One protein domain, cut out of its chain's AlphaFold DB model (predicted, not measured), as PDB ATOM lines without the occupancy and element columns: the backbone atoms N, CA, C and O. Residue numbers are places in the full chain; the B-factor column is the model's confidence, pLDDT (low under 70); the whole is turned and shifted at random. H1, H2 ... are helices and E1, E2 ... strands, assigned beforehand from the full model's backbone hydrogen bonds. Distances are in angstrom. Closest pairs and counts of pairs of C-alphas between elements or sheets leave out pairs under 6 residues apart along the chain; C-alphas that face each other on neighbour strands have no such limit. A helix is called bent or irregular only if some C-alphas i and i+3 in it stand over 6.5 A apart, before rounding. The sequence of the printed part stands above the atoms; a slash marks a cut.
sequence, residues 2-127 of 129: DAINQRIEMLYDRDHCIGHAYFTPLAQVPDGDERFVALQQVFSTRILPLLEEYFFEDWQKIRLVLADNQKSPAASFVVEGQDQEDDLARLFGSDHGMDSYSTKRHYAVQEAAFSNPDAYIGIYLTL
ATOM      1  N   ASP A   2     -11.952  27.186  48.876       93.75
ATOM      2  CA  ASP A   2     -11.573  28.277  49.780       93.75
ATOM      3  C   ASP A   2     -12.226  29.622  49.445       93.75
ATOM      4  O   ASP A   2     -12.814  30.233  50.325       93.75
ATOM      5  N   ALA A   3     -12.222  30.040  48.175       95.56
ATOM      6  CA  ALA A   3     -12.846  31.297  47.756       95.56
ATOM      7  C   ALA A   3     -14.350  31.387  48.080       95.56
ATOM      8  O   ALA A   3     -14.822  32.422  48.539       95.56
ATOM      9  N   ILE A   4     -15.103  30.304  47.856       96.12
ATOM     10  CA  ILE A   4     -16.539  30.244  48.166       96.12
ATOM     11  C   ILE A   4     -16.734  30.241  49.684       96.12
ATOM     12  O   ILE A   4     -17.504  31.045  50.201       96.12
ATOM     13  N   ASN A   5     -15.991  29.392  50.402       96.62
ATOM     14  CA  ASN A   5     -16.131  29.254  51.853       96.62
ATOM     15  C   ASN A   5     -15.745  30.534  52.605       96.62
ATOM     16  O   ASN A   5     -16.448  30.907  53.534       96.62
ATOM     17  N   GLN A   6     -14.717  31.266  52.164       95.94
ATOM     18  CA  GLN A   6     -14.368  32.572  52.738       95.94
ATOM     19  C   GLN A   6     -15.516  33.583  52.612       95.94
ATOM     20  O   GLN A   6     -15.755  34.369  53.525       95.94
ATOM     21  N   ARG A   7     -16.250  33.575  51.492       96.88
ATOM     22  CA  ARG A   7     -17.390  34.483  51.299       96.88
ATOM     23  C   ARG A   7     -18.623  34.043  52.080       96.88
ATOM     24  O   ARG A   7     -19.314  34.905  52.612       96.88
ATOM     25  N   ILE A   8     -18.873  32.737  52.180       96.94
ATOM     26  CA  ILE A   8     -19.933  32.199  53.046       96.94
ATOM     27  C   ILE A   8     -19.655  32.572  54.501       96.94
ATOM     28  O   ILE A   8     -20.542  33.104  55.154       96.94
ATOM     29  N   GLU A   9     -18.423  32.397  54.979       95.94
ATOM     30  CA  GLU A   9     -18.033  32.752  56.347       95.94
ATOM     31  C   GLU A   9     -18.300  34.229  56.667       95.94
ATOM     32  O   GLU A   9     -18.772  34.553  57.754       95.94
ATOM     33  N   MET A  10     -18.031  35.124  55.715       95.56
ATOM     34  CA  MET A  10     -18.245  36.564  55.887       95.56
ATOM     35  C   MET A  10     -19.719  36.985  55.804       95.56
ATOM     36  O   MET A  10     -20.103  37.971  56.427       95.56
ATOM     37  N   LEU A  11     -20.533  36.292  55.001       94.81
ATOM     38  CA  LEU A  11     -21.940  36.645  54.758       94.81
ATOM     39  C   LEU A  11     -22.930  35.859  55.626       94.81
ATOM     40  O   LEU A  11     -24.100  36.247  55.702       94.81
ATOM     41  N   TYR A  12     -22.476  34.765  56.233       92.50
ATOM     42  CA  TYR A  12     -23.279  33.843  57.019       92.50
ATOM     43  C   TYR A  12     -22.548  33.469  58.318       92.50
ATOM     44  O   TYR A  12     -22.633  34.224  59.285       92.50
ATOM     45  N   ASP A  13     -21.803  32.359  58.343       92.19
ATOM     46  CA  ASP A  13     -20.917  31.955  59.438       92.19
ATOM     47  C   ASP A  13     -19.957  30.824  58.992       92.19
ATOM     48  O   ASP A  13     -19.989  30.359  57.848       92.19
ATOM     49  N   ARG A  14     -19.092  30.365  59.908       90.62
ATOM     50  CA  ARG A  14     -18.137  29.265  59.673       90.62
ATOM     51  C   ARG A  14     -18.777  27.881  59.575       90.62
ATOM     52  O   ARG A  14     -18.223  27.020  58.892       90.62
ATOM     53  N   ASP A  15     -19.897  27.657  60.250       91.88
ATOM     54  CA  ASP A  15     -20.530  26.339  60.366       91.88
ATOM     55  C   ASP A  15     -21.250  25.935  59.067       91.88
ATOM     56  O   ASP A  15     -21.516  24.754  58.846       91.88
ATOM     57  N   HIS A  16     -21.477  26.895  58.164       93.56
ATOM     58  CA  HIS A  16     -22.103  26.688  56.855       93.56
ATOM     59  C   HIS A  16     -21.096  26.565  55.702       93.56
ATOM     60  O   HIS A  16     -21.463  26.636  54.529       93.56
ATOM     61  N   CYS A  17     -19.807  26.368  55.989       93.94
ATOM     62  CA  CYS A  17     -18.830  26.110  54.934       93.94
ATOM     63  C   CYS A  17     -19.186  24.848  54.132       93.94
ATOM     64  O   CYS A  17     -19.507  23.792  54.682       93.94
ATOM     65  N   ILE A  18     -19.040  24.925  52.811       94.44
ATOM     66  CA  ILE A  18     -19.286  23.795  51.918       94.44
ATOM     67  C   ILE A  18     -18.145  22.787  52.071       94.44
ATOM     68  O   ILE A  18     -16.975  23.087  51.808       94.44
ATOM     69  N   GLY A  19     -18.499  21.566  52.472       92.62
ATOM     70  CA  GLY A  19     -17.565  20.451  52.595       92.62
ATOM     71  C   GLY A  19     -17.115  19.886  51.243       92.62
ATOM     72  O   GLY A  19     -17.829  19.928  50.244       92.62
ATOM     73  N   HIS A  20     -15.935  19.263  51.212       90.94
ATOM     74  CA  HIS A  20     -15.367  18.689  49.983       90.94
ATOM     75  C   HIS A  20     -16.177  17.518  49.393       90.94
ATOM     76  O   HIS A  20     -16.000  17.192  48.221       90.94
ATOM     77  N   ALA A  21     -17.085  16.912  50.167       91.62
ATOM     78  CA  ALA A  21     -17.860  15.733  49.773       91.62
ATOM     79  C   ALA A  21     -18.667  15.921  48.475       91.62
ATOM     80  O   ALA A  21     -18.792  14.973  47.702       91.62
ATOM     81  N   TYR A  22     -19.157  17.136  48.198       92.06
ATOM     82  CA  TYR A  22     -19.868  17.447  46.951       92.06
ATOM     83  C   TYR A  22     -18.990  17.280  45.702       92.06
ATOM     84  O   TYR A  22     -19.497  16.969  44.629       92.06
ATOM     85  N   PHE A  23     -17.673  17.457  45.844       93.56
ATOM     86  CA  PHE A  23     -16.709  17.435  44.742       93.56
ATOM     87  C   PHE A  23     -15.905  16.135  44.678       93.56
ATOM     88  O   PHE A  23     -15.316  15.842  43.640       93.56
ATOM     89  N   THR A  24     -15.899  15.323  45.740       92.50
ATOM     90  CA  THR A  24     -15.205  14.026  45.774       92.50
ATOM     91  C   THR A  24     -15.541  13.111  44.584       92.50
ATOM     92  O   THR A  24     -14.610  12.507  44.047       92.50
ATOM     93  N   PRO A  25     -16.801  13.012  44.102       92.50
ATOM     94  CA  PRO A  25     -17.119  12.192  42.930       92.50
ATOM     95  C   PRO A  25     -16.377  12.609  41.652       92.50
ATOM     96  O   PRO A  25     -16.078  11.752  40.824       92.50
ATOM     97  N   LEU A  26     -16.010  13.889  41.502       93.81
ATOM     98  CA  LEU A  26     -15.291  14.391  40.321       93.81
ATOM     99  C   LEU A  26     -13.892  13.782  40.182       93.81
ATOM    100  O   LEU A  26     -13.380  13.671  39.071       93.81
ATOM    101  N   ALA A  27     -13.286  13.346  41.290       91.62
ATOM    102  CA  ALA A  27     -11.984  12.680  41.274       91.62
ATOM    103  C   ALA A  27     -12.023  11.313  40.567       91.62
ATOM    104  O   ALA A  27     -10.982  10.825  40.138       91.62
ATOM    105  N   GLN A  28     -13.207  10.702  40.446       93.19
ATOM    106  CA  GLN A  28     -13.404   9.438  39.733       93.19
ATOM    107  C   GLN A  28     -13.708   9.638  38.240       93.19
ATOM    108  O   GLN A  28     -13.743   8.666  37.491       93.19
ATOM    109  N   VAL A  29     -13.928  10.882  37.802       95.50
ATOM    110  CA  VAL A  29     -14.209  11.213  36.400       95.50
ATOM    111  C   VAL A  29     -12.890  11.535  35.683       95.50
ATOM    112  O   VAL A  29     -12.086  12.305  36.232       95.50
ATOM    113  N   PRO A  30     -12.632  10.973  34.485       95.44
ATOM    114  CA  PRO A  30     -11.463  11.312  33.675       95.44
ATOM    115  C   PRO A  30     -11.349  12.817  33.430       95.44
ATOM    116  O   PRO A  30     -12.355  13.513  33.331       95.44
ATOM    117  N   ASP A  31     -10.123  13.328  33.359       93.06
ATOM    118  CA  ASP A  31      -9.907  14.757  33.130       93.06
ATOM    119  C   ASP A  31     -10.361  15.196  31.730       93.06
ATOM    120  O   ASP A  31     -10.377  14.392  30.797       93.06
ATOM    121  N   GLY A  32     -10.702  16.477  31.586       93.31
ATOM    122  CA  GLY A  32     -11.252  17.050  30.353       93.31
ATOM    123  C   GLY A  32     -12.767  17.258  30.402       93.31
ATOM    124  O   GLY A  32     -13.336  17.534  31.462       93.31
ATOM    125  N   ASP A  33     -13.418  17.149  29.242       94.62
ATOM    126  CA  ASP A  33     -14.818  17.552  29.052       94.62
ATOM    127  C   ASP A  33     -15.795  16.786  29.953       94.62
ATOM    128  O   ASP A  33     -16.718  17.381  30.503       94.62
ATOM    129  N   GLU A  34     -15.569  15.488  30.181       95.38
ATOM    130  CA  GLU A  34     -16.427  14.669  31.052       95.38
ATOM    131  C   GLU A  34     -16.432  15.183  32.497       95.38
ATOM    132  O   GLU A  34     -17.492  15.321  33.117       95.38
ATOM    133  N   ARG A  35     -15.255  15.526  33.035       96.88
ATOM    134  CA  ARG A  35     -15.137  16.108  34.377       96.88
ATOM    135  C   ARG A  35     -15.736  17.501  34.431       96.88
ATOM    136  O   ARG A  35     -16.330  17.850  35.451       96.88
ATOM    137  N   PHE A  36     -15.620  18.282  33.358       96.88
ATOM    138  CA  PHE A  36     -16.267  19.585  33.298       96.88
ATOM    139  C   PHE A  36     -17.793  19.445  33.320       96.88
ATOM    140  O   PHE A  36     -18.434  20.080  34.149       96.88
ATOM    141  N   VAL A  37     -18.380  18.546  32.528       97.06
ATOM    142  CA  VAL A  37     -19.826  18.253  32.569       97.06
ATOM    143  C   VAL A  37     -20.263  17.785  33.961       97.06
ATOM    144  O   VAL A  37     -21.281  18.243  34.479       97.06
ATOM    145  N   ALA A  38     -19.480  16.930  34.620       97.12
ATOM    146  CA  ALA A  38     -19.776  16.516  35.989       97.12
ATOM    147  C   ALA A  38     -19.715  17.697  36.982       97.12
ATOM    148  O   ALA A  38     -20.559  17.802  37.872       97.12
ATOM    149  N   LEU A  39     -18.767  18.629  36.818       97.19
ATOM    150  CA  LEU A  39     -18.691  19.855  37.621       97.19
ATOM    151  C   LEU A  39     -19.919  20.753  37.410       97.19
ATOM    152  O   LEU A  39     -20.445  21.292  38.385       97.19
ATOM    153  N   GLN A  40     -20.398  20.881  36.168       97.25
ATOM    154  CA  GLN A  40     -21.628  21.610  35.841       97.25
ATOM    155  C   GLN A  40     -22.811  21.057  36.628       97.25
ATOM    156  O   GLN A  40     -23.496  21.809  37.317       97.25
ATOM    157  N   GLN A  41     -22.983  19.733  36.597       96.94
ATOM    158  CA  GLN A  41     -24.044  19.043  37.329       96.94
ATOM    159  C   GLN A  41     -23.927  19.240  38.842       96.94
ATOM    160  O   GLN A  41     -24.934  19.478  39.505       96.94
ATOM    161  N   VAL A  42     -22.717  19.172  39.409       97.06
ATOM    162  CA  VAL A  42     -22.507  19.452  40.839       97.06
ATOM    163  C   VAL A  42     -22.940  20.879  41.174       97.06
ATOM    164  O   VAL A  42     -23.628  21.091  42.171       97.06
ATOM    165  N   PHE A  43     -22.593  21.858  40.340       97.62
ATOM    166  CA  PHE A  43     -22.971  23.244  40.591       97.62
ATOM    167  C   PHE A  43     -24.480  23.475  40.494       97.62
ATOM    168  O   PHE A  43     -25.052  24.018  41.436       97.62
ATOM    169  N   SER A  44     -25.124  23.030  39.415       96.81
ATOM    170  CA  SER A  44     -26.552  23.281  39.186       96.81
ATOM    171  C   SER A  44     -27.470  22.476  40.108       96.81
ATOM    172  O   SER A  44     -28.519  22.968  40.501       96.81
ATOM    173  N   THR A  45     -27.085  21.255  40.499       96.44
ATOM    174  CA  THR A  45     -27.957  20.369  41.300       96.44
ATOM    175  C   THR A  45     -27.633  20.342  42.789       96.44
ATOM    176  O   THR A  45     -28.443  19.849  43.574       96.44
ATOM    177  N   ARG A  46     -26.444  20.807  43.197       96.38
ATOM    178  CA  ARG A  46     -26.003  20.769  44.602       96.38
ATOM    179  C   ARG A  46     -25.589  22.134  45.118       96.38
ATOM    180  O   ARG A  46     -26.149  22.576  46.109       96.38
ATOM    181  N   ILE A  47     -24.610  22.783  44.487       96.81
ATOM    182  CA  ILE A  47     -24.002  24.000  45.053       96.81
ATOM    183  C   ILE A  47     -24.969  25.176  45.015       96.81
ATOM    184  O   ILE A  47     -25.151  25.821  46.040       96.81
ATOM    185  N   LEU A  48     -25.592  25.453  43.869       97.12
ATOM    186  CA  LEU A  48     -26.509  26.582  43.752       97.12
ATOM    187  C   LEU A  48     -27.764  26.400  44.632       97.12
ATOM    188  O   LEU A  48     -28.001  27.291  45.443       97.12
ATOM    189  N   PRO A  49     -28.462  25.242  44.624       97.06
ATOM    190  CA  PRO A  49     -29.570  25.001  45.554       97.06
ATOM    191  C   PRO A  49     -29.173  25.106  47.034       97.06
ATOM    192  O   PRO A  49     -29.916  25.647  47.843       97.06
ATOM    193  N   LEU A  50     -27.973  24.649  47.410       96.81
ATOM    194  CA  LEU A  50     -27.484  24.795  48.785       96.81
ATOM    195  C   LEU A  50     -27.300  26.270  49.173       96.81
ATOM    196  O   LEU A  50     -27.600  26.660  50.298       96.81
ATOM    197  N   LEU A  51     -26.809  27.100  48.249       97.50
ATOM    198  CA  LEU A  51     -26.691  28.540  48.474       97.50
ATOM    199  C   LEU A  51     -28.069  29.214  48.556       97.50
ATOM    200  O   LEU A  51     -28.238  30.116  49.373       97.50
ATOM    201  N   GLU A  52     -29.051  28.772  47.765       96.50
ATOM    202  CA  GLU A  52     -30.447  29.218  47.890       96.50
ATOM    203  C   GLU A  52     -30.997  28.933  49.293       96.50
ATOM    204  O   GLU A  52     -31.565  29.831  49.919       96.50
ATOM    205  N   GLU A  53     -30.753  27.730  49.820       96.38
ATOM    206  CA  GLU A  53     -31.146  27.343  51.178       96.38
ATOM    207  C   GLU A  53     -30.422  28.172  52.250       96.38
ATOM    208  O   GLU A  53     -31.068  28.704  53.154       96.38
ATOM    209  N   TYR A  54     -29.097  28.326  52.151       95.88
ATOM    210  CA  TYR A  54     -28.305  29.079  53.132       95.88
ATOM    211  C   TYR A  54     -28.709  30.546  53.202       95.88
ATOM    212  O   TYR A  54     -28.763  31.130  54.280       95.88
ATOM    213  N   PHE A  55     -29.001  31.157  52.058       95.88
ATOM    214  CA  PHE A  55     -29.296  32.581  51.987       95.88
ATOM    215  C   PHE A  55     -30.792  32.897  51.935       95.88
ATOM    216  O   PHE A  55     -31.134  34.063  51.764       95.88
ATOM    217  N   PHE A  56     -31.677  31.911  52.124       94.38
ATOM    218  CA  PHE A  56     -33.136  32.082  52.043       94.38
ATOM    219  C   PHE A  56     -33.566  32.811  50.759       94.38
ATOM    220  O   PHE A  56     -34.317  33.786  50.806       94.38
ATOM    221  N   GLU A  57     -33.024  32.370  49.620       91.50
ATOM    222  CA  GLU A  57     -33.236  32.984  48.299       91.50
ATOM    223  C   GLU A  57     -32.788  34.466  48.206       91.50
ATOM    224  O   GLU A  57     -33.237  35.211  47.332       91.50
ATOM    225  N   ASP A  58     -31.874  34.928  49.072       94.81
ATOM    226  CA  ASP A  58     -31.185  36.217  48.912       94.81
ATOM    227  C   ASP A  58     -30.143  36.118  47.783       94.81
ATOM    228  O   ASP A  58     -28.932  35.970  47.982       94.81
ATOM    229  N   TRP A  59     -30.648  36.198  46.553       95.00
ATOM    230  CA  TRP A  59     -29.881  36.120  45.313       95.00
ATOM    231  C   TRP A  59     -28.767  37.161  45.213       95.00
ATOM    232  O   TRP A  59     -27.751  36.917  44.559       95.00
ATOM    233  N   GLN A  60     -28.908  38.305  45.884       94.19
ATOM    234  CA  GLN A  60     -27.845  39.298  45.932       94.19
ATOM    235  C   GLN A  60     -26.632  38.751  46.693       94.19
ATOM    236  O   GLN A  60     -25.509  38.868  46.200       94.19
ATOM    237  N   LYS A  61     -26.832  38.098  47.845       96.31
ATOM    238  CA  LYS A  61     -25.738  37.434  48.576       96.31
ATOM    239  C   LYS A  61     -25.172  36.243  47.813       96.31
ATOM    240  O   LYS A  61     -23.950  36.101  47.761       96.31
ATOM    241  N   ILE A  62     -26.017  35.442  47.163       96.94
ATOM    242  CA  ILE A  62     -25.570  34.305  46.338       96.94
ATOM    243  C   ILE A  62     -24.617  34.786  45.232       96.94
ATOM    244  O   ILE A  62     -23.523  34.238  45.071       96.94
ATOM    245  N   ARG A  63     -24.963  35.881  44.540       96.75
ATOM    246  CA  ARG A  63     -24.081  36.521  43.547       96.75
ATOM    247  C   ARG A  63     -22.738  36.935  44.133       96.75
ATOM    248  O   ARG A  63     -21.715  36.755  43.478       96.75
ATOM    249  N   LEU A  64     -22.720  37.476  45.352       96.81
ATOM    250  CA  LEU A  64     -21.473  37.849  46.023       96.81
ATOM    251  C   LEU A  64     -20.622  36.616  46.347       96.81
ATOM    252  O   LEU A  64     -19.428  36.627  46.058       96.81
ATOM    253  N   VAL A  65     -21.218  35.537  46.868       97.31
ATOM    254  CA  VAL A  65     -20.511  34.272  47.153       97.31
ATOM    255  C   VAL A  65     -19.870  33.689  45.891       97.31
ATOM    256  O   VAL A  65     -18.707  33.268  45.908       97.31
ATOM    257  N   LEU A  66     -20.590  33.731  44.771       97.12
ATOM    258  CA  LEU A  66     -20.092  33.274  43.476       97.12
ATOM    259  C   LEU A  66     -19.196  34.305  42.773       97.12
ATOM    260  O   LEU A  66     -18.623  33.980  41.740       97.12
ATOM    261  N   ALA A  67     -19.015  35.505  43.332       97.06
ATOM    262  CA  ALA A  67     -18.319  36.646  42.728       97.06
ATOM    263  C   ALA A  67     -18.889  37.113  41.379       97.06
ATOM    264  O   ALA A  67     -18.177  37.725  40.588       97.06
ATOM    265  N   ASP A  68     -20.167  36.869  41.104       96.38
ATOM    266  CA  ASP A  68     -20.816  37.281  39.854       96.38
ATOM    267  C   ASP A  68     -20.817  38.806  39.673       96.38
ATOM    268  O   ASP A  68     -20.775  39.308  38.556       96.38
ATOM    269  N   ASN A  69     -20.772  39.574  40.765       94.50
ATOM    270  CA  ASN A  69     -20.621  41.031  40.719       94.50
ATOM    271  C   ASN A  69     -19.236  41.509  40.229       94.50
ATOM    272  O   ASN A  69     -19.047  42.706  40.040       94.50
ATOM    273  N   GLN A  70     -18.272  40.600  40.070       94.62
ATOM    274  CA  GLN A  70     -16.902  40.874  39.617       94.62
ATOM    275  C   GLN A  70     -16.581  40.186  38.281       94.62
ATOM    276  O   GLN A  70     -15.442  40.233  37.819       94.62
ATOM    277  N   LYS A  71     -17.570  39.534  37.661       94.50
ATOM    278  CA  LYS A  71     -17.436  38.828  36.385       94.50
ATOM    279  C   LYS A  71     -18.109  39.606  35.263       94.50
ATOM    280  O   LYS A  71     -18.892  40.528  35.490       94.50
ATOM    281  N   SER A  72     -17.832  39.199  34.028       93.19
ATOM    282  CA  SER A  72     -18.659  39.629  32.905       93.19
ATOM    283  C   SER A  72     -20.081  39.054  33.042       93.19
ATOM    284  O   SER A  72     -20.261  37.978  33.630       93.19
ATOM    285  N   PRO A  73     -21.104  39.709  32.464       91.94
ATOM    286  CA  PRO A  73     -22.473  39.194  32.498       91.94
ATOM    287  C   PRO A  73     -22.633  37.783  31.912       91.94
ATOM    288  O   PRO A  73     -23.516  37.058  32.341       91.94
ATOM    289  N   ALA A  74     -21.774  37.386  30.963       94.00
ATOM    290  CA  ALA A  74     -21.784  36.058  30.337       94.00
ATOM    291  C   ALA A  74     -21.109  34.958  31.183       94.00
ATOM    292  O   ALA A  74     -21.194  33.776  30.854       94.00
ATOM    293  N   ALA A  75     -20.380  35.343  32.232       96.44
ATOM    294  CA  ALA A  75     -19.722  34.439  33.173       96.44
ATOM    295  C   ALA A  75     -20.402  34.461  34.556       96.44
ATOM    296  O   ALA A  75     -19.865  33.923  35.521       96.44
ATOM    297  N   SER A  76     -21.562  35.108  34.678       96.62
ATOM    298  CA  SER A  76     -22.309  35.212  35.932       96.62
ATOM    299  C   SER A  76     -23.342  34.091  36.014       96.62
ATOM    300  O   SER A  76     -24.163  33.965  35.113       96.62
ATOM    301  N   PHE A  77     -23.336  33.301  37.090       97.19
ATOM    302  CA  PHE A  77     -24.346  32.253  37.289       97.19
ATOM    303  C   PHE A  77     -25.731  32.841  37.548       97.19
ATOM    304  O   PHE A  77     -26.730  32.262  37.132       97.19
ATOM    305  N   VAL A  78     -25.790  33.991  38.219       96.19
ATOM    306  CA  VAL A  78     -27.029  34.695  38.533       96.19
ATOM    307  C   VAL A  78     -26.961  36.123  37.998       96.19
ATOM    308  O   VAL A  78     -26.079  36.916  38.353       96.19
ATOM    309  N   VAL A  79     -27.930  36.462  37.151       93.00
ATOM    310  CA  VAL A  79     -28.077  37.780  36.528       93.00
ATOM    311  C   VAL A  79     -29.295  38.509  37.079       93.00
ATOM    312  O   VAL A  79     -30.275  37.898  37.497       93.00
ATOM    313  N   GLU A  80     -29.209  39.833  37.109       88.56
ATOM    314  CA  GLU A  80     -30.313  40.708  37.498       88.56
ATOM    315  C   GLU A  80     -31.184  40.986  36.266       88.56
ATOM    316  O   GLU A  80     -30.656  41.304  35.196       88.56
ATOM    317  N   GLY A  81     -32.499  40.823  36.404       79.31
ATOM    318  CA  GLY A  81     -33.465  41.097  35.344       79.31
ATOM    319  C   GLY A  81     -33.478  42.587  35.008       79.31
ATOM    320  O   GLY A  81     -33.595  43.423  35.901       79.31
ATOM    321  N   GLN A  82     -33.331  42.919  33.725       69.00
ATOM    322  CA  GLN A  82     -33.243  44.308  33.259       69.00
ATOM    323  C   GLN A  82     -34.619  44.939  32.991       69.00
ATOM    324  O   GLN A  82     -34.734  46.160  33.006       69.00
ATOM    325  N   ASP A  83     -35.661  44.117  32.841       69.25
ATOM    326  CA  ASP A  83     -36.988  44.537  32.368       69.25
ATOM    327  C   ASP A  83     -37.991  44.780  33.509       69.25
ATOM    328  O   ASP A  83     -39.202  44.756  33.311       69.25
ATOM    329  N   GLN A  84     -37.503  45.012  34.733       75.25
ATOM    330  CA  GLN A  84     -38.353  45.093  35.923       75.25
ATOM    331  C   GLN A  84     -39.417  46.199  35.825       75.25
ATOM    332  O   GLN A  84     -40.559  45.968  36.205       75.25
ATOM    333  N   GLU A  85     -39.076  47.382  35.309       76.69
ATOM    334  CA  GLU A  85     -40.038  48.487  35.158       76.69
ATOM    335  C   GLU A  85     -41.102  48.179  34.094       76.69
ATOM    336  O   GLU A  85     -42.292  48.407  34.313       76.69
ATOM    337  N   ASP A  86     -40.691  47.594  32.966       78.38
ATOM    338  CA  ASP A  86     -41.604  47.204  31.889       78.38
ATOM    339  C   ASP A  86     -42.567  46.095  32.351       78.38
ATOM    340  O   ASP A  86     -43.770  46.144  32.065       78.38
ATOM    341  N   ASP A  87     -42.074  45.129  33.132       80.19
ATOM    342  CA  ASP A  87     -42.889  44.080  33.746       80.19
ATOM    343  C   ASP A  87     -43.877  44.646  34.774       80.19
ATOM    344  O   ASP A  87     -45.053  44.264  34.781       80.19
ATOM    345  N   LEU A  88     -43.441  45.584  35.620       82.19
ATOM    346  CA  LEU A  88     -44.307  46.247  36.597       82.19
ATOM    347  C   LEU A  88     -45.420  47.039  35.908       82.19
ATOM    348  O   LEU A  88     -46.591  46.884  36.267       82.19
ATOM    349  N   ALA A  89     -45.082  47.818  34.879       85.31
ATOM    350  CA  ALA A  89     -46.052  48.566  34.089       85.31
ATOM    351  C   ALA A  89     -47.052  47.636  33.383       85.31
ATOM    352  O   ALA A  89     -48.245  47.940  33.316       85.31
ATOM    353  N   ARG A  90     -46.602  46.475  32.893       86.31
ATOM    354  CA  ARG A  90     -47.469  45.475  32.255       86.31
ATOM    355  C   ARG A  90     -48.393  44.763  33.249       86.31
ATOM    356  O   ARG A  90     -49.534  44.468  32.895       86.31
ATOM    357  N   LEU A  91     -47.915  44.445  34.452       87.12
ATOM    358  CA  LEU A  91     -48.672  43.691  35.459       87.12
ATOM    359  C   LEU A  91     -49.639  44.570  36.262       87.12
ATOM    360  O   LEU A  91     -50.758  44.140  36.547       87.12
ATOM    361  N   PHE A  92     -49.215  45.780  36.624       88.44
ATOM    362  CA  PHE A  92     -49.926  46.654  37.563       88.44
ATOM    363  C   PHE A  92     -50.349  48.001  36.951       88.44
ATOM    364  O   PHE A  92     -51.056  48.766  37.605       88.44
ATOM    365  N   GLY A  93     -49.983  48.271  35.693       86.06
ATOM    366  CA  GLY A  93     -50.246  49.535  35.003       86.06
ATOM    367  C   GLY A  93     -49.156  50.581  35.252       86.06
ATOM    368  O   GLY A  93     -48.427  50.517  36.233       86.06
ATOM    369  N   SER A  94     -49.057  51.584  34.377       84.38
ATOM    370  CA  SER A  94     -48.019  52.629  34.453       84.38
ATOM    371  C   SER A  94     -48.185  53.627  35.610       84.38
ATOM    372  O   SER A  94     -47.332  54.486  35.796       84.38
ATOM    373  N   ASP A  95     -49.284  53.549  36.364       85.12
ATOM    374  CA  ASP A  95     -49.553  54.354  37.569       85.12
ATOM    375  C   ASP A  95     -49.550  53.461  38.825       85.12
ATOM    376  O   ASP A  95     -50.372  53.600  39.728       85.12
ATOM    377  N   HIS A  96     -48.656  52.463  38.864       81.88
ATOM    378  CA  HIS A  96     -48.610  51.477  39.948       81.88
ATOM    379  C   HIS A  96     -48.169  52.050  41.301       81.88
ATOM    380  O   HIS A  96     -48.266  51.358  42.312       81.88
ATOM    381  N   GLY A  97     -47.637  53.277  41.348       79.50
ATOM    382  CA  GLY A  97     -47.228  53.956  42.586       79.50
ATOM    383  C   GLY A  97     -46.084  53.290  43.368       79.50
ATOM    384  O   GLY A  97     -45.637  53.844  44.368       79.50
ATOM    385  N   MET A  98     -45.607  52.118  42.935       77.69
ATOM    386  CA  MET A  98     -44.433  51.449  43.491       77.69
ATOM    387  C   MET A  98     -43.147  52.178  43.094       77.69
ATOM    388  O   MET A  98     -42.935  52.465  41.918       77.69
ATOM    389  N   ASP A  99     -42.297  52.461  44.080       68.38
ATOM    390  CA  ASP A  99     -40.959  53.004  43.869       68.38
ATOM    391  C   ASP A  99     -39.910  51.883  43.746       68.38
ATOM    392  O   ASP A  99     -40.145  50.723  44.096       68.38
ATOM    393  N   SER A 100     -38.718  52.234  43.266       62.31
ATOM    394  CA  SER A 100     -37.598  51.300  43.065       62.31
ATOM    395  C   SER A 100     -37.029  50.697  44.359       62.31
ATOM    396  O   SER A 100     -36.204  49.786  44.294       62.31
ATOM    397  N   TYR A 101     -37.449  51.186  45.531       58.66
ATOM    398  CA  TYR A 101     -37.101  50.616  46.837       58.66
ATOM    399  C   TYR A 101     -38.119  49.570  47.308       58.66
ATOM    400  O   TYR A 101     -37.763  48.670  48.071       58.66
ATOM    401  N   SER A 102     -39.368  49.667  46.850       63.06
ATOM    402  CA  SER A 102     -40.451  48.734  47.178       63.06
ATOM    403  C   SER A 102     -40.452  47.492  46.288       63.06
ATOM    404  O   SER A 102     -41.037  46.468  46.650       63.06
ATOM    405  N   THR A 103     -39.805  47.554  45.124       67.31
ATOM    406  CA  THR A 103     -39.815  46.479  44.132       67.31
ATOM    407  C   THR A 103     -38.578  45.592  44.289       67.31
ATOM    408  O   THR A 103     -37.433  46.013  44.124       67.31
ATOM    409  N   LYS A 104     -38.792  44.317  44.641       69.75
ATOM    410  CA  LYS A 104     -37.697  43.343  44.752       69.75
ATOM    411  C   LYS A 104     -37.056  43.141  43.383       69.75
ATOM    412  O   LYS A 104     -37.746  42.759  42.446       69.75
ATOM    413  N   ARG A 105     -35.740  43.353  43.297       79.00
ATOM    414  CA  ARG A 105     -34.948  43.013  42.107       79.00
ATOM    415  C   ARG A 105     -35.198  41.562  41.730       79.00
ATOM    416  O   ARG A 105     -35.117  40.673  42.582       79.00
ATOM    417  N   HIS A 106     -35.499  41.337  40.460       83.44
ATOM    418  CA  HIS A 106     -35.646  39.993  39.931       83.44
ATOM    419  C   HIS A 106     -34.271  39.440  39.572       83.44
ATOM    420  O   HIS A 106     -33.452  40.122  38.960       83.44
ATOM    421  N   TYR A 107     -34.029  38.193  39.955       90.56
ATOM    422  CA  TYR A 107     -32.813  37.469  39.626       90.56
ATOM    423  C   TYR A 107     -33.175  36.205  38.863       90.56
ATOM    424  O   TYR A 107     -34.217  35.600  39.111       90.56
ATOM    425  N   ALA A 108     -32.310  35.820  37.932       92.06
ATOM    426  CA  ALA A 108     -32.465  34.605  37.155       92.06
ATOM    427  C   ALA A 108     -31.137  33.857  37.079       92.06
ATOM    428  O   ALA A 108     -30.068  34.461  36.949       92.06
ATOM    429  N   VAL A 109     -31.225  32.531  37.129       95.19
ATOM    430  CA  VAL A 109     -30.091  31.648  36.869       95.19
ATOM    431  C   VAL A 109     -29.799  31.656  35.370       95.19
ATOM    432  O   VAL A 109     -30.689  31.455  34.543       95.19
ATOM    433  N   GLN A 110     -28.544  31.903  35.007       95.56
ATOM    434  CA  GLN A 110     -28.070  31.846  33.632       95.56
ATOM    435  C   GLN A 110     -27.505  30.451  33.349       95.56
ATOM    436  O   GLN A 110     -26.328  30.190  33.578       95.56
ATOM    437  N   GLU A 111     -28.330  29.561  32.792       95.06
ATOM    438  CA  GLU A 111     -27.937  28.171  32.490       95.06
ATOM    439  C   GLU A 111     -26.663  28.072  31.630       95.06
ATOM    440  O   GLU A 111     -25.805  27.218  31.848       95.06
ATOM    441  N   ALA A 112     -26.483  29.004  30.688       96.00
ATOM    442  CA  ALA A 112     -25.296  29.058  29.836       96.00
ATOM    443  C   ALA A 112     -23.985  29.274  30.621       96.00
ATOM    444  O   ALA A 112     -22.922  28.871  30.147       96.00
ATOM    445  N   ALA A 113     -24.044  29.873  31.818       96.69
ATOM    446  CA  ALA A 113     -22.869  30.112  32.649       96.69
ATOM    447  C   ALA A 113     -22.284  28.809  33.210       96.69
ATOM    448  O   ALA A 113     -21.071  28.727  33.390       96.69
ATOM    449  N   PHE A 114     -23.096  27.761  33.416       97.44
ATOM    450  CA  PHE A 114     -22.570  26.452  33.813       97.44
ATOM    451  C   PHE A 114     -21.653  25.882  32.730       97.44
ATOM    452  O   PHE A 114     -20.592  25.351  33.022       97.44
ATOM    453  N   SER A 115     -21.971  26.068  31.453       97.06
ATOM    454  CA  SER A 115     -21.083  25.618  30.375       97.06
ATOM    455  C   SER A 115     -19.915  26.573  30.088       97.06
ATOM    456  O   SER A 115     -19.128  26.295  29.185       97.06
ATOM    457  N   ASN A 116     -19.763  27.665  30.846       97.38
ATOM    458  CA  ASN A 116     -18.698  28.648  30.672       97.38
ATOM    459  C   ASN A 116     -17.578  28.463  31.723       97.38
ATOM    460  O   ASN A 116     -17.785  28.783  32.895       97.38
ATOM    461  N   PRO A 117     -16.361  28.019  31.341       96.38
ATOM    462  CA  PRO A 117     -15.240  27.873  32.275       96.38
ATOM    463  C   PRO A 117     -14.885  29.164  33.028       96.38
ATOM    464  O   PRO A 117     -14.538  29.110  34.212       96.38
ATOM    465  N   ASP A 118     -15.034  30.327  32.386       96.88
ATOM    466  CA  ASP A 118     -14.722  31.626  32.989       96.88
ATOM    467  C   ASP A 118     -15.627  31.931  34.190       96.88
ATOM    468  O   ASP A 118     -15.204  32.614  35.128       96.88
ATOM    469  N   ALA A 119     -16.842  31.371  34.215       97.44
ATOM    470  CA  ALA A 119     -17.754  31.509  35.343       97.44
ATOM    471  C   ALA A 119     -17.177  30.890  36.622       97.44
ATOM    472  O   ALA A 119     -17.322  31.466  37.703       97.44
ATOM    473  N   TYR A 120     -16.467  29.764  36.499       96.75
ATOM    474  CA  TYR A 120     -15.801  29.077  37.610       96.75
ATOM    475  C   TYR A 120     -14.467  29.728  37.960       96.75
ATOM    476  O   TYR A 120     -14.164  29.909  39.141       96.75
ATOM    477  N   ILE A 121     -13.678  30.104  36.949       96.25
ATOM    478  CA  ILE A 121     -12.380  30.767  37.142       96.25
ATOM    479  C   ILE A 121     -12.567  32.086  37.899       96.25
ATOM    480  O   ILE A 121     -11.868  32.343  38.882       96.25
ATOM    481  N   GLY A 122     -13.568  32.884  37.519       96.31
ATOM    482  CA  GLY A 122     -13.869  34.163  38.163       96.31
ATOM    483  C   GLY A 122     -14.186  34.060  39.661       96.31
ATOM    484  O   GLY A 122     -13.987  35.030  40.394       96.31
ATOM    485  N   ILE A 123     -14.620  32.890  40.151       96.31
ATOM    486  CA  ILE A 123     -14.910  32.678  41.579       96.31
ATOM    487  C   ILE A 123     -13.651  32.886  42.425       96.31
ATOM    488  O   ILE A 123     -13.730  33.527  43.475       96.31
ATOM    489  N   TYR A 124     -12.513  32.331  41.998       94.75
ATOM    490  CA  TYR A 124     -11.274  32.330  42.782       94.75
ATOM    491  C   TYR A 124     -10.218  33.300  42.253       94.75
ATOM    492  O   TYR A 124      -9.397  33.762  43.038       94.75
ATOM    493  N   LEU A 125     -10.256  33.662  40.966       93.50
ATOM    494  CA  LEU A 125      -9.283  34.581  40.371       93.50
ATOM    495  C   LEU A 125      -9.271  35.954  41.060       93.50
ATOM    496  O   LEU A 125      -8.223  36.575  41.175       93.50
ATOM    497  N   THR A 126     -10.417  36.395  41.577       85.06
ATOM    498  CA  THR A 126     -10.562  37.658  42.325       85.06
ATOM    499  C   THR A 126      -9.812  37.687  43.662       85.06
ATOM    500  O   THR A 126      -9.651  38.759  44.233       85.06
ATOM    501  N   LEU A 127      -9.359  36.535  44.171       84.25
ATOM    502  CA  LEU A 127      -8.600  36.419  45.425       84.25
ATOM    503  C   LEU A 127      -7.114  36.104  45.198       84.25
ATOM    504  O   LEU A 127      -6.325  36.174  46.137       84.25
TER     505      LEU A 127
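This is residues 2 to 127 of the 129 residues of the protein "Restriction endonuclease" of Pseudomonas sp. GC01 (UniProt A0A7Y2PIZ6). A body of helices sends out one long arm: the long helix H3 runs along one side of the body with H4 and H6 packed on it, H1 and H7 meet at their ends as a corner, and residues 84 to 103, which are H5 and most of the loop after it, stick out beyond the short two-strand ladder of E1 and E2. H2 lies at the opposite end of the long axis. The printed part has 126 residues, with seven named helices and two named strands in the order H1 H2 H3 H4 E1 H5 E2 H6 H7; it is mostly helix, and its one sheet, E1 - E2, is antiparallel. It is only just loose, close to compact, with a radius of gyration of the C-alphas of 16.9 A, and elongated, with spans of 57 by 32 by 24 A.

Start at H1, residues 2 to 11, which touches H4, residues 59 to 65, at a steep tilt of 48 degrees, opposite ways; the closest C-alphas, of Arg 7 and Val 65, are 5.2 A apart. H1 and H7, residues 117 to 125, touch only at their ends, where the closest C-alphas, of Ala 3 and Tyr 124, are 5.3 A apart. Next look at H2, residues 24 to 28, and the hub, H3, residues 33 to 54: they only just touch, with 3 pairs of C-alphas within 8 A, the closest those of Leu 26 and Arg 35, 6.2 A apart. H3 also only just touches H4, with 3 such pairs, the closest Leu 51 and Ile 62 at 6.2 A, and H6, residues 111 to 114, with 3 such pairs, the closest Gln 40 and Phe 114 at 5.3 A. Between E1, residues 78 to 80, and E2, residues 107 to 109, find N 79 and O 108 within hydrogen-bond range at 2.9 A. H5, residues 84 to 92, touches no helix. In H1, H4 and H5 every O i to N i+4 pair is within hydrogen-bond range; H3 has 16 of 18, H7 3 of 5 and H2 0 of 1, with 2 of 2 O i to N i+3 pairs, while H6 is too short for an i+4 pair.

Find C-alpha 2 at (-11.573, 28.277, 49.780); from there H1 runs 14.2 A to C-alpha 11. H3 runs 29.9 A from C-alpha 33 at (-14.818, 17.552, 29.052), with a kink of 28 degrees near residue 42, and is only just irregular: C-alphas 45 and 48 are 6.8 A apart. H5 measures 11.8 A, and H7 runs 12.1 A to C-alpha 125 at (-9.283, 34.581, 40.371).

The two C-alphas farthest apart, of Gln 28 and Asp 95, are 57.7 A from each other. The printed part has no cut; the links H1 to H2, H4 to E1 and H5 to E2 are long. The mean pLDDT of the printed part is 91.3, and residues 82 to 83 and 99 to 104 are under 70.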